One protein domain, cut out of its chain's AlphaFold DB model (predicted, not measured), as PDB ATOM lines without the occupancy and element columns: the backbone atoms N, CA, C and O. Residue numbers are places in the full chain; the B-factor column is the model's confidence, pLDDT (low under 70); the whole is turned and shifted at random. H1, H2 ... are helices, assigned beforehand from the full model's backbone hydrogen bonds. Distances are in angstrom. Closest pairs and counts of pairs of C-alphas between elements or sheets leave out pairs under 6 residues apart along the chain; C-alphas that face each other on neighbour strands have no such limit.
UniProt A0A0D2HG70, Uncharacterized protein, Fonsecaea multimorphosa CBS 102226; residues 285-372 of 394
ATOM      1  N   ALA A 285     119.755 125.955 242.124       54.69
ATOM      2  CA  ALA A 285     121.039 126.000 241.425       54.69
ATOM      3  C   ALA A 285     121.388 127.420 240.938       54.69
ATOM      4  O   ALA A 285     122.472 127.925 241.233       54.69
ATOM      5  N   TYR A 286     120.454 128.105 240.264       55.28
ATOM      6  CA  TYR A 286     120.681 129.455 239.728       55.28
ATOM      7  C   TYR A 286     121.028 130.489 240.817       55.28
ATOM      8  O   TYR A 286     121.964 131.275 240.664       55.28
ATOM      9  N   ASN A 287     120.334 130.439 241.960       58.16
ATOM     10  CA  ASN A 287     120.643 131.296 243.110       58.16
ATOM     11  C   ASN A 287     122.027 130.989 243.720       58.16
ATOM     12  O   ASN A 287     122.706 131.907 244.181       58.16
ATOM     13  N   GLY A 288     122.476 129.729 243.672       64.06
ATOM     14  CA  GLY A 288     123.832 129.333 244.063       64.06
ATOM     15  C   GLY A 288     124.913 129.991 243.200       64.06
ATOM     16  O   GLY A 288     125.844 130.586 243.742       64.06
ATOM     17  N   TYR A 289     124.761 129.971 241.871       65.44
ATOM     18  CA  TYR A 289     125.702 130.631 240.952       65.44
ATOM     19  C   TYR A 289     125.751 132.154 241.148       65.44
ATOM     20  O   TYR A 289     126.838 132.733 241.182       65.44
ATOM     21  N   ALA A 290     124.600 132.805 241.346       69.88
ATOM     22  CA  ALA A 290     124.544 134.242 241.618       69.88
ATOM     23  C   ALA A 290     125.264 134.615 242.932       69.88
ATOM     24  O   ALA A 290     126.028 135.581 242.971       69.88
ATOM     25  N   ALA A 291     125.079 133.824 243.996       72.38
ATOM     26  CA  ALA A 291     125.775 134.020 245.265       72.38
ATOM     27  C   ALA A 291     127.292 133.761 245.151       72.38
ATOM     28  O   ALA A 291     128.085 134.539 245.680       72.38
ATOM     29  N   ALA A 292     127.704 132.719 244.421       73.31
ATOM     30  CA  ALA A 292     129.114 132.405 244.181       73.31
ATOM     31  C   ALA A 292     129.828 133.504 243.370       73.31
ATOM     32  O   ALA A 292     130.923 133.922 243.736       73.31
ATOM     33  N   SER A 293     129.178 134.046 242.335       78.69
ATOM     34  CA  SER A 293     129.668 135.201 241.564       78.69
ATOM     35  C   SER A 293     129.881 136.442 242.448       78.69
ATOM     36  O   SER A 293     130.931 137.092 242.391       78.69
ATOM     37  N   GLN A 294     128.934 136.738 243.345       86.25
ATOM     38  CA  GLN A 294     129.067 137.842 244.303       86.25
ATOM     39  C   GLN A 294     130.125 137.587 245.390       86.25
ATOM     40  O   GLN A 294     130.696 138.541 245.917       86.25
ATOM     41  N   ALA A 295     130.420 136.330 245.729       81.88
ATOM     42  CA  ALA A 295     131.520 135.988 246.628       81.88
ATOM     43  C   ALA A 295     132.885 136.156 245.937       81.88
ATOM     44  O   ALA A 295     133.763 136.829 246.478       81.88
ATOM     45  N   ALA A 296     133.038 135.631 244.718       82.62
ATOM     46  CA  ALA A 296     134.273 135.712 243.937       82.62
ATOM     47  C   ALA A 296     134.657 137.162 243.584       82.62
ATOM     48  O   ALA A 296     135.820 137.547 243.700       82.62
ATOM     49  N   THR A 297     133.686 138.011 243.228       89.31
ATOM     50  CA  THR A 297     133.940 139.443 242.971       89.31
ATOM     51  C   THR A 297     134.395 140.193 244.225       89.31
ATOM     52  O   THR A 297     135.336 140.983 244.147       89.31
ATOM     53  N   ARG A 298     133.820 139.897 245.400       88.38
ATOM     54  CA  ARG A 298     134.292 140.442 246.689       88.38
ATOM     55  C   ARG A 298     135.692 139.947 247.050       88.38
ATOM     56  O   ARG A 298     136.493 140.727 247.559       88.38
ATOM     57  N   GLN A 299     136.013 138.685 246.767       89.62
ATOM     58  CA  GLN A 299     137.368 138.148 246.936       89.62
ATOM     59  C   GLN A 299     138.375 138.854 246.014       89.62
ATOM     60  O   GLN A 299     139.395 139.317 246.518       89.62
ATOM     61  N   LYS A 300     138.063 139.052 244.719       87.00
ATOM     62  CA  LYS A 300     138.901 139.832 243.781       87.00
ATOM     63  C   LYS A 300     139.139 141.255 244.306       87.00
ATOM     64  O   LYS A 300     140.286 141.672 244.389       87.00
ATOM     65  N   GLN A 301     138.085 141.950 244.749       92.06
ATOM     66  CA  GLN A 301     138.177 143.293 245.347       92.06
ATOM     67  C   GLN A 301     139.026 143.337 246.628       92.06
ATOM     68  O   GLN A 301     139.756 144.301 246.854       92.06
ATOM     69  N   THR A 302     138.937 142.300 247.464       91.31
ATOM     70  CA  THR A 302     139.707 142.206 248.713       91.31
ATOM     71  C   THR A 302     141.184 141.974 248.403       91.31
ATOM     72  O   THR A 302     142.019 142.697 248.930       91.31
ATOM     73  N   ALA A 303     141.498 141.056 247.483       86.88
ATOM     74  CA  ALA A 303     142.862 140.775 247.038       86.88
ATOM     75  C   ALA A 303     143.527 141.991 246.366       86.88
ATOM     76  O   ALA A 303     144.671 142.313 246.681       86.88
ATOM     77  N   THR A 304     142.810 142.722 245.497       91.88
ATOM     78  CA  THR A 304     143.334 143.970 244.911       91.88
ATOM     79  C   THR A 304     143.571 145.042 245.967       91.88
ATOM     80  O   THR A 304     144.565 145.755 245.885       91.88
ATOM     81  N   ARG A 305     142.701 145.136 246.984       93.69
ATOM     82  CA  ARG A 305     142.881 146.090 248.081       93.69
ATOM     83  C   ARG A 305     144.104 145.739 248.928       93.69
ATOM     84  O   ARG A 305     144.925 146.617 249.148       93.69
ATOM     85  N   THR A 306     144.254 144.485 249.357       93.06
ATOM     86  CA  THR A 306     145.422 144.068 250.151       93.06
ATOM     87  C   THR A 306     146.725 144.229 249.372       93.06
ATOM     88  O   THR A 306     147.732 144.591 249.964       93.06
ATOM     89  N   TYR A 307     146.702 144.031 248.048       93.69
ATOM     90  CA  TYR A 307     147.861 144.281 247.186       93.69
ATOM     91  C   TYR A 307     148.247 145.769 247.137       93.69
ATOM     92  O   TYR A 307     149.426 146.106 247.240       93.69
ATOM     93  N   GLN A 308     147.262 146.669 247.030       93.69
ATOM     94  CA  GLN A 308     147.513 148.111 247.129       93.69
ATOM     95  C   GLN A 308     148.029 148.497 248.518       93.69
ATOM     96  O   GLN A 308     149.023 149.203 248.604       93.69
ATOM     97  N   GLU A 309     147.443 147.959 249.592       94.44
ATOM     98  CA  GLU A 309     147.922 148.189 250.962       94.44
ATOM     99  C   GLU A 309     149.386 147.724 251.141       94.44
ATOM    100  O   GLU A 309     150.168 148.450 251.747       94.44
ATOM    101  N   THR A 310     149.807 146.600 250.536       94.00
ATOM    102  CA  THR A 310     151.227 146.183 250.530       94.00
ATOM    103  C   THR A 310     152.138 147.046 249.652       94.00
ATOM    104  O   THR A 310     153.312 147.202 249.980       94.00
ATOM    105  N   TYR A 311     151.632 147.607 248.550       93.56
ATOM    106  CA  TYR A 311     152.399 148.506 247.679       93.56
ATOM    107  C   TYR A 311     152.632 149.861 248.356       93.56
ATOM    108  O   TYR A 311     153.764 150.345 248.409       93.56
ATOM    109  N   ASP A 312     151.573 150.433 248.932       92.12
ATOM    110  CA  ASP A 312     151.617 151.696 249.664       92.12
ATOM    111  C   ASP A 312     152.523 151.561 250.905       92.12
ATOM    112  O   ASP A 312     153.395 152.399 251.113       92.12
ATOM    113  N   ASP A 313     152.435 150.447 251.648       93.31
ATOM    114  CA  ASP A 313     153.350 150.102 252.751       93.31
ATOM    115  C   ASP A 313     154.842 150.119 252.350       93.31
ATOM    116  O   ASP A 313     155.692 150.601 253.101       93.31
ATOM    117  N   VAL A 314     155.186 149.550 251.187       91.44
ATOM    118  CA  VAL A 314     156.574 149.505 250.688       91.44
ATOM    119  C   VAL A 314     157.018 150.889 250.205       91.44
ATOM    120  O   VAL A 314     158.159 151.289 250.453       91.44
ATOM    121  N   SER A 315     156.118 151.651 249.577       89.94
ATOM    122  CA  SER A 315     156.371 153.047 249.212       89.94
ATOM    123  C   SER A 315     156.638 153.911 250.448       89.94
ATOM    124  O   SER A 315     157.608 154.668 250.465       89.94
ATOM    125  N   ASP A 316     155.858 153.744 251.517       90.88
ATOM    126  CA  ASP A 316     156.048 154.438 252.794       90.88
ATOM    127  C   ASP A 316     157.347 154.012 253.494       90.88
ATOM    128  O   ASP A 316     158.054 154.861 254.044       90.88
ATOM    129  N   MET A 317     157.737 152.730 253.437       89.56
ATOM    130  CA  MET A 317     159.051 152.282 253.927       89.56
ATOM    131  C   MET A 317     160.192 153.037 253.228       89.56
ATOM    132  O   MET A 317     161.076 153.563 253.910       89.56
ATOM    133  N   ILE A 318     160.131 153.164 251.901       87.62
ATOM    134  CA  ILE A 318     161.105 153.904 251.084       87.62
ATOM    135  C   ILE A 318     161.092 155.406 251.404       87.62
ATOM    136  O   ILE A 318     162.136 155.978 251.727       87.62
ATOM    137  N   GLN A 319     159.918 156.042 251.385       86.31
ATOM    138  CA  GLN A 319     159.751 157.471 251.675       86.31
ATOM    139  C   GLN A 319     160.190 157.830 253.104       86.31
ATOM    140  O   GLN A 319     160.739 158.911 253.328       86.31
ATOM    141  N   SER A 320     160.013 156.920 254.072       86.44
ATOM    142  CA  SER A 320     160.445 157.127 255.461       86.44
ATOM    143  C   SER A 320     161.963 157.253 255.613       86.44
ATOM    144  O   SER A 320     162.420 157.875 256.574       86.44
ATOM    145  N   ARG A 321     162.737 156.646 254.694       79.12
ATOM    146  CA  ARG A 321     164.213 156.588 254.694       79.12
ATOM    147  C   ARG A 321     164.825 156.003 255.977       79.12
ATOM    148  O   ARG A 321     165.994 156.240 256.265       79.12
ATOM    149  N   ARG A 322     164.035 155.256 256.758       85.06
ATOM    150  CA  ARG A 322     164.470 154.591 258.003       85.06
ATOM    151  C   ARG A 322     165.044 153.196 257.780       85.06
ATOM    152  O   ARG A 322     165.711 152.692 258.673       85.06
ATOM    153  N   TYR A 323     164.753 152.607 256.625       86.88
ATOM    154  CA  TYR A 323     165.153 151.259 256.243       86.88
ATOM    155  C   TYR A 323     166.202 151.319 255.136       86.88
ATOM    156  O   TYR A 323     166.145 152.200 254.271       86.88
ATOM    157  N   SER A 324     167.151 150.388 255.152       86.62
ATOM    158  CA  SER A 324     168.115 150.229 254.063       86.62
ATOM    159  C   SER A 324     167.450 149.614 252.816       86.62
ATOM    160  O   SER A 324     166.411 148.957 252.928       86.62
ATOM    161  N   PRO A 325     168.039 149.769 251.614       83.06
ATOM    162  CA  PRO A 325     167.555 149.095 250.405       83.06
ATOM    163  C   PRO A 325     167.465 147.574 250.590       83.06
ATOM    164  O   PRO A 325     166.485 146.951 250.193       83.06
ATOM    165  N   GLU A 326     168.462 146.997 251.258       87.00
ATOM    166  CA  GLU A 326     168.579 145.566 251.544       87.00
ATOM    167  C   GLU A 326     167.492 145.097 252.525       87.00
ATOM    168  O   GLU A 326     166.882 144.051 252.311       87.00
ATOM    169  N   GLU A 327     167.175 145.893 253.553       88.94
ATOM    170  CA  GLU A 327     166.068 145.632 254.488       88.94
ATOM    171  C   GLU A 327     164.697 145.704 253.800       88.94
ATOM    172  O   GLU A 327     163.793 144.933 254.130       88.94
ATOM    173  N   ILE A 328     164.537 146.603 252.823       87.75
ATOM    174  CA  ILE A 328     163.319 146.713 252.011       87.75
ATOM    175  C   ILE A 328     163.181 145.481 251.103       87.75
ATOM    176  O   ILE A 328     162.117 144.859 251.107       87.75
ATOM    177  N   MET A 329     164.246 145.072 250.399       87.06
ATOM    178  CA  MET A 329     164.250 143.860 249.559       87.06
ATOM    179  C   MET A 329     164.011 142.579 250.367       87.06
ATOM    180  O   MET A 329     163.263 141.707 249.931       87.06
ATOM    181  N   ALA A 330     164.602 142.472 251.560       89.31
ATOM    182  CA  ALA A 330     164.410 141.346 252.472       89.31
ATOM    183  C   ALA A 330     163.026 141.335 253.155       89.31
ATOM    184  O   ALA A 330     162.695 140.388 253.875       89.31
ATOM    185  N   SER A 331     162.204 142.372 252.965       92.25
ATOM    186  CA  SER A 331     160.888 142.450 253.591       92.25
ATOM    187  C   SER A 331     159.870 141.523 252.915       92.25
ATOM    188  O   SER A 331     159.688 141.511 251.696       92.25
ATOM    189  N   ASN A 332     159.094 140.807 253.734       91.00
ATOM    190  CA  ASN A 332     157.974 139.987 253.255       91.00
ATOM    191  C   ASN A 332     156.894 140.799 252.512       91.00
ATOM    192  O   ASN A 332     156.098 140.199 251.798       91.00
ATOM    193  N   LYS A 333     156.841 142.131 252.684       91.19
ATOM    194  CA  LYS A 333     155.923 143.007 251.935       91.19
ATOM    195  C   LYS A 333     156.404 143.202 250.498       91.19
ATOM    196  O   LYS A 333     155.626 143.013 249.571       91.19
ATOM    197  N   PHE A 334     157.693 143.492 250.306       90.50
ATOM    198  CA  PHE A 334     158.293 143.611 248.977       90.50
ATOM    199  C   PHE A 334     158.179 142.302 248.184       90.50
ATOM    200  O   PHE A 334     157.758 142.316 247.029       90.50
ATOM    201  N   ALA A 335     158.431 141.158 248.830       90.69
ATOM    202  CA  ALA A 335     158.286 139.832 248.225       90.69
ATOM    203  C   ALA A 335     156.841 139.452 247.814       90.69
ATOM    204  O   ALA A 335     156.656 138.462 247.110       90.69
ATOM    205  N   GLN A 336     155.819 140.212 248.235       90.62
ATOM    206  CA  GLN A 336     154.418 140.032 247.815       90.62
ATOM    207  C   GLN A 336     154.031 140.895 246.600       90.62
ATOM    208  O   GLN A 336     152.966 140.678 246.019       90.62
ATOM    209  N   LEU A 337     154.879 141.847 246.198       92.19
ATOM    210  CA  LEU A 337     154.679 142.653 244.995       92.19
ATOM    211  C   LEU A 337     155.054 141.869 243.728       92.19
ATOM    212  O   LEU A 337     155.886 140.963 243.753       92.19
ATOM    213  N   SER A 338     154.455 142.238 242.596       91.56
ATOM    214  CA  SER A 338     154.849 141.716 241.287       91.56
ATOM    215  C   SER A 338     156.235 142.237 240.900       91.56
ATOM    216  O   SER A 338     156.563 143.382 241.200       91.56
ATOM    217  N   ILE A 339     157.028 141.431 240.186       89.25
ATOM    218  CA  ILE A 339     158.400 141.782 239.754       89.25
ATOM    219  C   ILE A 339     158.438 143.153 239.054       89.25
ATOM    220  O   ILE A 339     159.292 143.987 239.328       89.25
ATOM    221  N   ARG A 340     157.442 143.442 238.212       89.12
ATOM    222  CA  ARG A 340     157.354 144.712 237.481       89.12
ATOM    223  C   ARG A 340     157.113 145.918 238.400       89.12
ATOM    224  O   ARG A 340     157.570 147.018 238.105       89.12
ATOM    225  N   ASP A 341     156.369 145.725 239.487       89.38
ATOM    226  CA  ASP A 341     156.080 146.789 240.450       89.38
ATOM    227  C   ASP A 341     157.212 146.910 241.493       89.38
ATOM    228  O   ASP A 341     157.487 148.011 241.962       89.38
ATOM    229  N   GLN A 342     157.930 145.815 241.786       89.62
ATOM    230  CA  GLN A 342     159.215 145.821 242.499       89.62
ATOM    231  C   GLN A 342     160.246 146.701 241.763       89.62
ATOM    232  O   GLN A 342     160.831 147.597 242.377       89.62
ATOM    233  N   ASP A 343     160.399 146.505 240.448       88.12
ATOM    234  CA  ASP A 343     161.274 147.311 239.585       88.12
ATOM    235  C   ASP A 343     160.846 148.792 239.546       88.12
ATOM    236  O   ASP A 343     161.672 149.689 239.731       88.12
ATOM    237  N   GLU A 344     159.550 149.082 239.336       87.62
ATOM    238  CA  GLU A 344     159.035 150.464 239.260       87.62
ATOM    239  C   GLU A 344     159.238 151.241 240.574       87.62
ATOM    240  O   GLU A 344     159.500 152.449 240.550       87.62
ATOM    241  N   VAL A 345     159.161 150.551 241.715       83.88
ATOM    242  CA  VAL A 345     159.399 151.109 243.052       83.88
ATOM    243  C   VAL A 345     160.890 151.374 243.299       83.88
ATOM    244  O   VAL A 345     161.247 152.471 243.741       83.88
ATOM    245  N   PHE A 346     161.783 150.439 242.954       81.75
ATOM    246  CA  PHE A 346     163.230 150.654 243.103       81.75
ATOM    247  C   PHE A 346     163.768 151.750 242.173       81.75
ATOM    248  O   PHE A 346     164.544 152.603 242.607       81.75
ATOM    249  N   TRP A 347     163.278 151.815 240.934       81.44
ATOM    250  CA  TRP A 347     163.658 152.837 239.952       81.44
ATOM    251  C   TRP A 347     163.297 154.273 240.379       81.44
ATOM    252  O   TRP A 347     163.957 155.240 239.983       81.44
ATOM    253  N   GLN A 348     162.255 154.440 241.202       78.44
ATOM    254  CA  GLN A 348     161.923 155.730 241.817       78.44
ATOM    255  C   GLN A 348     162.914 156.086 242.935       78.44
ATOM    256  O   GLN A 348     163.427 157.207 242.963       78.44
ATOM    257  N   TYR A 349     163.245 155.125 243.802       79.38
ATOM    258  CA  TYR A 349     164.196 155.319 244.897       79.38
ATOM    259  C   TYR A 349     165.614 155.668 244.413       79.38
ATOM    260  O   TYR A 349     166.204 156.643 244.887       79.38
ATOM    261  N   GLU A 350     166.152 154.935 243.432       82.94
ATOM    262  CA  GLU A 350     167.477 155.223 242.861       82.94
ATOM    263  C   GLU A 350     167.552 156.637 242.274       82.94
ATOM    264  O   GLU A 350     168.521 157.369 242.497       82.94
ATOM    265  N   ARG A 351     166.491 157.061 241.577       83.25
ATOM    266  CA  ARG A 351     166.381 158.402 240.994       83.25
ATOM    267  C   ARG A 351     166.375 159.493 242.063       83.25
ATOM    268  O   ARG A 351     167.060 160.503 241.893       83.25
ATOM    269  N   GLU A 352     165.647 159.306 243.164       80.12
ATOM    270  CA  GLU A 352     165.664 160.251 244.288       80.12
ATOM    271  C   GLU A 352     167.035 160.331 244.969       80.12
ATOM    272  O   GLU A 352     167.478 161.425 245.335       80.12
ATOM    273  N   GLN A 353     167.727 159.202 245.135       78.81
ATOM    274  CA  GLN A 353     169.079 159.184 245.698       78.81
ATOM    275  C   GLN A 353     170.076 159.903 244.778       78.81
ATOM    276  O   GLN A 353     170.839 160.762 245.229       78.81
ATOM    277  N   GLN A 354     170.031 159.630 243.471       80.12
ATOM    278  CA  GLN A 354     170.901 160.281 242.491       80.12
ATOM    279  C   GLN A 354     170.638 161.796 242.406       80.12
ATOM    280  O   GLN A 354     171.587 162.586 242.383       80.12
ATOM    281  N   ALA A 355     169.371 162.223 242.439       77.56
ATOM    282  CA  ALA A 355     168.996 163.637 242.468       77.56
ATOM    283  C   ALA A 355     169.575 164.369 243.693       77.56
ATOM    284  O   ALA A 355     170.109 165.473 243.562       77.56
ATOM    285  N   GLN A 356     169.545 163.741 244.872       76.56
ATOM    286  CA  GLN A 356     170.108 164.312 246.099       76.56
ATOM    287  C   GLN A 356     171.636 164.381 246.076       76.56
ATOM    288  O   GLN A 356     172.198 165.418 246.433       76.56
ATOM    289  N   GLN A 357     172.322 163.335 245.599       76.50
ATOM    290  CA  GLN A 357     173.776 163.391 245.417       76.50
ATOM    291  C   GLN A 357     174.187 164.521 244.464       76.50
ATOM    292  O   GLN A 357     175.160 165.226 244.730       76.50
ATOM    293  N   ASN A 358     173.438 164.721 243.377       76.50
ATOM    294  CA  ASN A 358     173.690 165.798 242.422       76.50
ATOM    295  C   ASN A 358     173.420 167.184 243.037       76.50
ATOM    296  O   ASN A 358     174.222 168.097 242.842       76.50
ATOM    297  N   GLY A 359     172.366 167.331 243.847       70.88
ATOM    298  CA  GLY A 359     172.088 168.557 244.604       70.88
ATOM    299  C   GLY A 359     173.194 168.914 245.605       70.88
ATOM    300  O   GLY A 359     173.667 170.052 245.627       70.88
ATOM    301  N   LEU A 360     173.672 167.934 246.380       65.62
ATOM    302  CA  LEU A 360     174.780 168.112 247.329       65.62
ATOM    303  C   LEU A 360     176.093 168.478 246.617       65.62
ATOM    304  O   LEU A 360     176.780 169.411 247.038       65.62
ATOM    305  N   LYS A 361     176.417 167.812 245.501       63.47
ATOM    306  CA  LYS A 361     177.594 168.135 244.670       63.47
ATOM    307  C   LYS A 361     177.497 169.549 244.077       63.47
ATOM    308  O   LYS A 361     178.473 170.295 244.125       63.47
ATOM    309  N   GLY A 362     176.318 169.969 243.606       59.41
ATOM    310  CA  GLY A 362     176.072 171.337 243.126       59.41
ATOM    311  C   GLY A 362     176.236 172.414 244.210       59.41
ATOM    312  O   GLY A 362     176.807 173.478 243.952       59.41
ATOM    313  N   LEU A 363     175.805 172.131 245.443       55.03
ATOM    314  CA  LEU A 363     176.028 173.005 246.603       55.03
ATOM    315  C   LEU A 363     177.512 173.095 246.994       55.03
ATOM    316  O   LEU A 363     177.997 174.192 247.271       55.03
ATOM    317  N   GLY A 364     178.259 171.988 246.940       53.66
ATOM    318  CA  GLY A 364     179.714 171.990 247.141       53.66
ATOM    319  C   GLY A 364     180.443 172.888 246.134       53.66
ATOM    320  O   GLY A 364     181.143 173.825 246.524       53.66
ATOM    321  N   ILE A 365     180.190 172.679 244.837       54.38
ATOM    322  CA  ILE A 365     180.815 173.447 243.743       54.38
ATOM    323  C   ILE A 365     180.492 174.948 243.853       54.38
ATOM    324  O   ILE A 365     181.356 175.797 243.625       54.38
ATOM    325  N   THR A 366     179.261 175.310 244.230       53.84
ATOM    326  CA  THR A 366     178.863 176.722 244.384       53.84
ATOM    327  C   THR A 366     179.402 177.382 245.658       53.84
ATOM    328  O   THR A 366     179.608 178.598 245.652       53.84
ATOM    329  N   MET A 367     179.706 176.614 246.711       47.84
ATOM    330  CA  MET A 367     180.444 177.097 247.886       47.84
ATOM    331  C   MET A 367     181.926 177.347 247.567       47.84
ATOM    332  O   MET A 367     182.441 178.425 247.872       47.84
ATOM    333  N   GLU A 368     182.615 176.403 246.915       50.06
ATOM    334  CA  GLU A 368     184.034 176.571 246.555       50.06
ATOM    335  C   GLU A 368     184.252 177.752 245.604       50.06
ATOM    336  O   GLU A 368     185.120 178.596 245.847       50.06
ATOM    337  N   ARG A 369     183.397 177.895 244.583       46.62
ATOM    338  CA  ARG A 369     183.484 178.997 243.612       46.62
ATOM    339  C   ARG A 369     183.255 180.384 244.234       46.62
ATOM    340  O   ARG A 369     183.592 181.384 243.613       46.62
ATOM    341  N   ARG A 370     182.722 180.478 245.462       49.34
ATOM    342  CA  ARG A 370     182.622 181.739 246.228       49.34
ATOM    343  C   ARG A 370     183.858 182.043 247.085       49.34
ATOM    344  O   ARG A 370     184.055 183.202 247.451       49.34
ATOM    345  N   LYS A 371     184.708 181.053 247.384       49.28
ATOM    346  CA  LYS A 371     185.988 181.275 248.083       49.28
ATOM    347  C   LYS A 371     187.085 181.780 247.146       49.28
ATOM    348  O   LYS A 371     187.855 182.650 247.542       49.28
ATOM    349  N   THR A 372     187.136 181.300 245.904       53.28
ATOM    350  CA  THR A 372     188.196 181.665 244.941       53.28
ATOM    351  C   THR A 372     188.140 183.120 244.462       53.28
ATOM    352  O   THR A 372     189.179 183.686 244.139       53.28
TER     353      THR A 372
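This is residues 285 to 372 of the 394 residues of an uncharacterized protein of Fonsecaea multimorphosa CBS 102226 (UniProt A0A0D2HG70). Two long helices, H1 and H3, run the same way and overlap only where H1 ends and H3 begins, making a long rod; their free parts, residues 285 to 306 and 353 to 372, stick out as arms from a small body that also holds short H2. The printed part has 88 residues with three named helices, H1, H2 and H3 in chain order: all helix, extended, radius of gyration of the C-alphas 22.1 A, spans 87 by 22 by 19 A.

H1, residues 285 to 320, only just touches H2, residues 325 to 329, with 3 pairs of C-alphas within 8 A, by residues 314 to 318 alone; the closest C-alphas, of Met 317 and Ile 328, are 7.3 A apart. H3, residues 339 to 372, is close to H1 but not clearly touching, at a shallow tilt of 19 degrees, the same way; the closest C-alphas, of Ile 318 and Tyr 349, are 7.1 A apart. H2 and H3 are near each other. Every O i to N i+4 pair is within hydrogen-bond range in H1 and H2, 27 of 30 in H3.

H1 spans 52.1 A from C-alpha 285 at (121.039, 126.000, 241.425); H2 spans 6.2 A; H3 spans 50.1 A, ending at C-alpha 372 at (188.196, 181.665, 244.941).

The C-alphas of Ala 285 and Thr 372, the two farthest apart, are 87.3 A apart. The printed part has no cut and no long link. Model pLDDT is under 70 at residues 285 to 290 and 360 to 372.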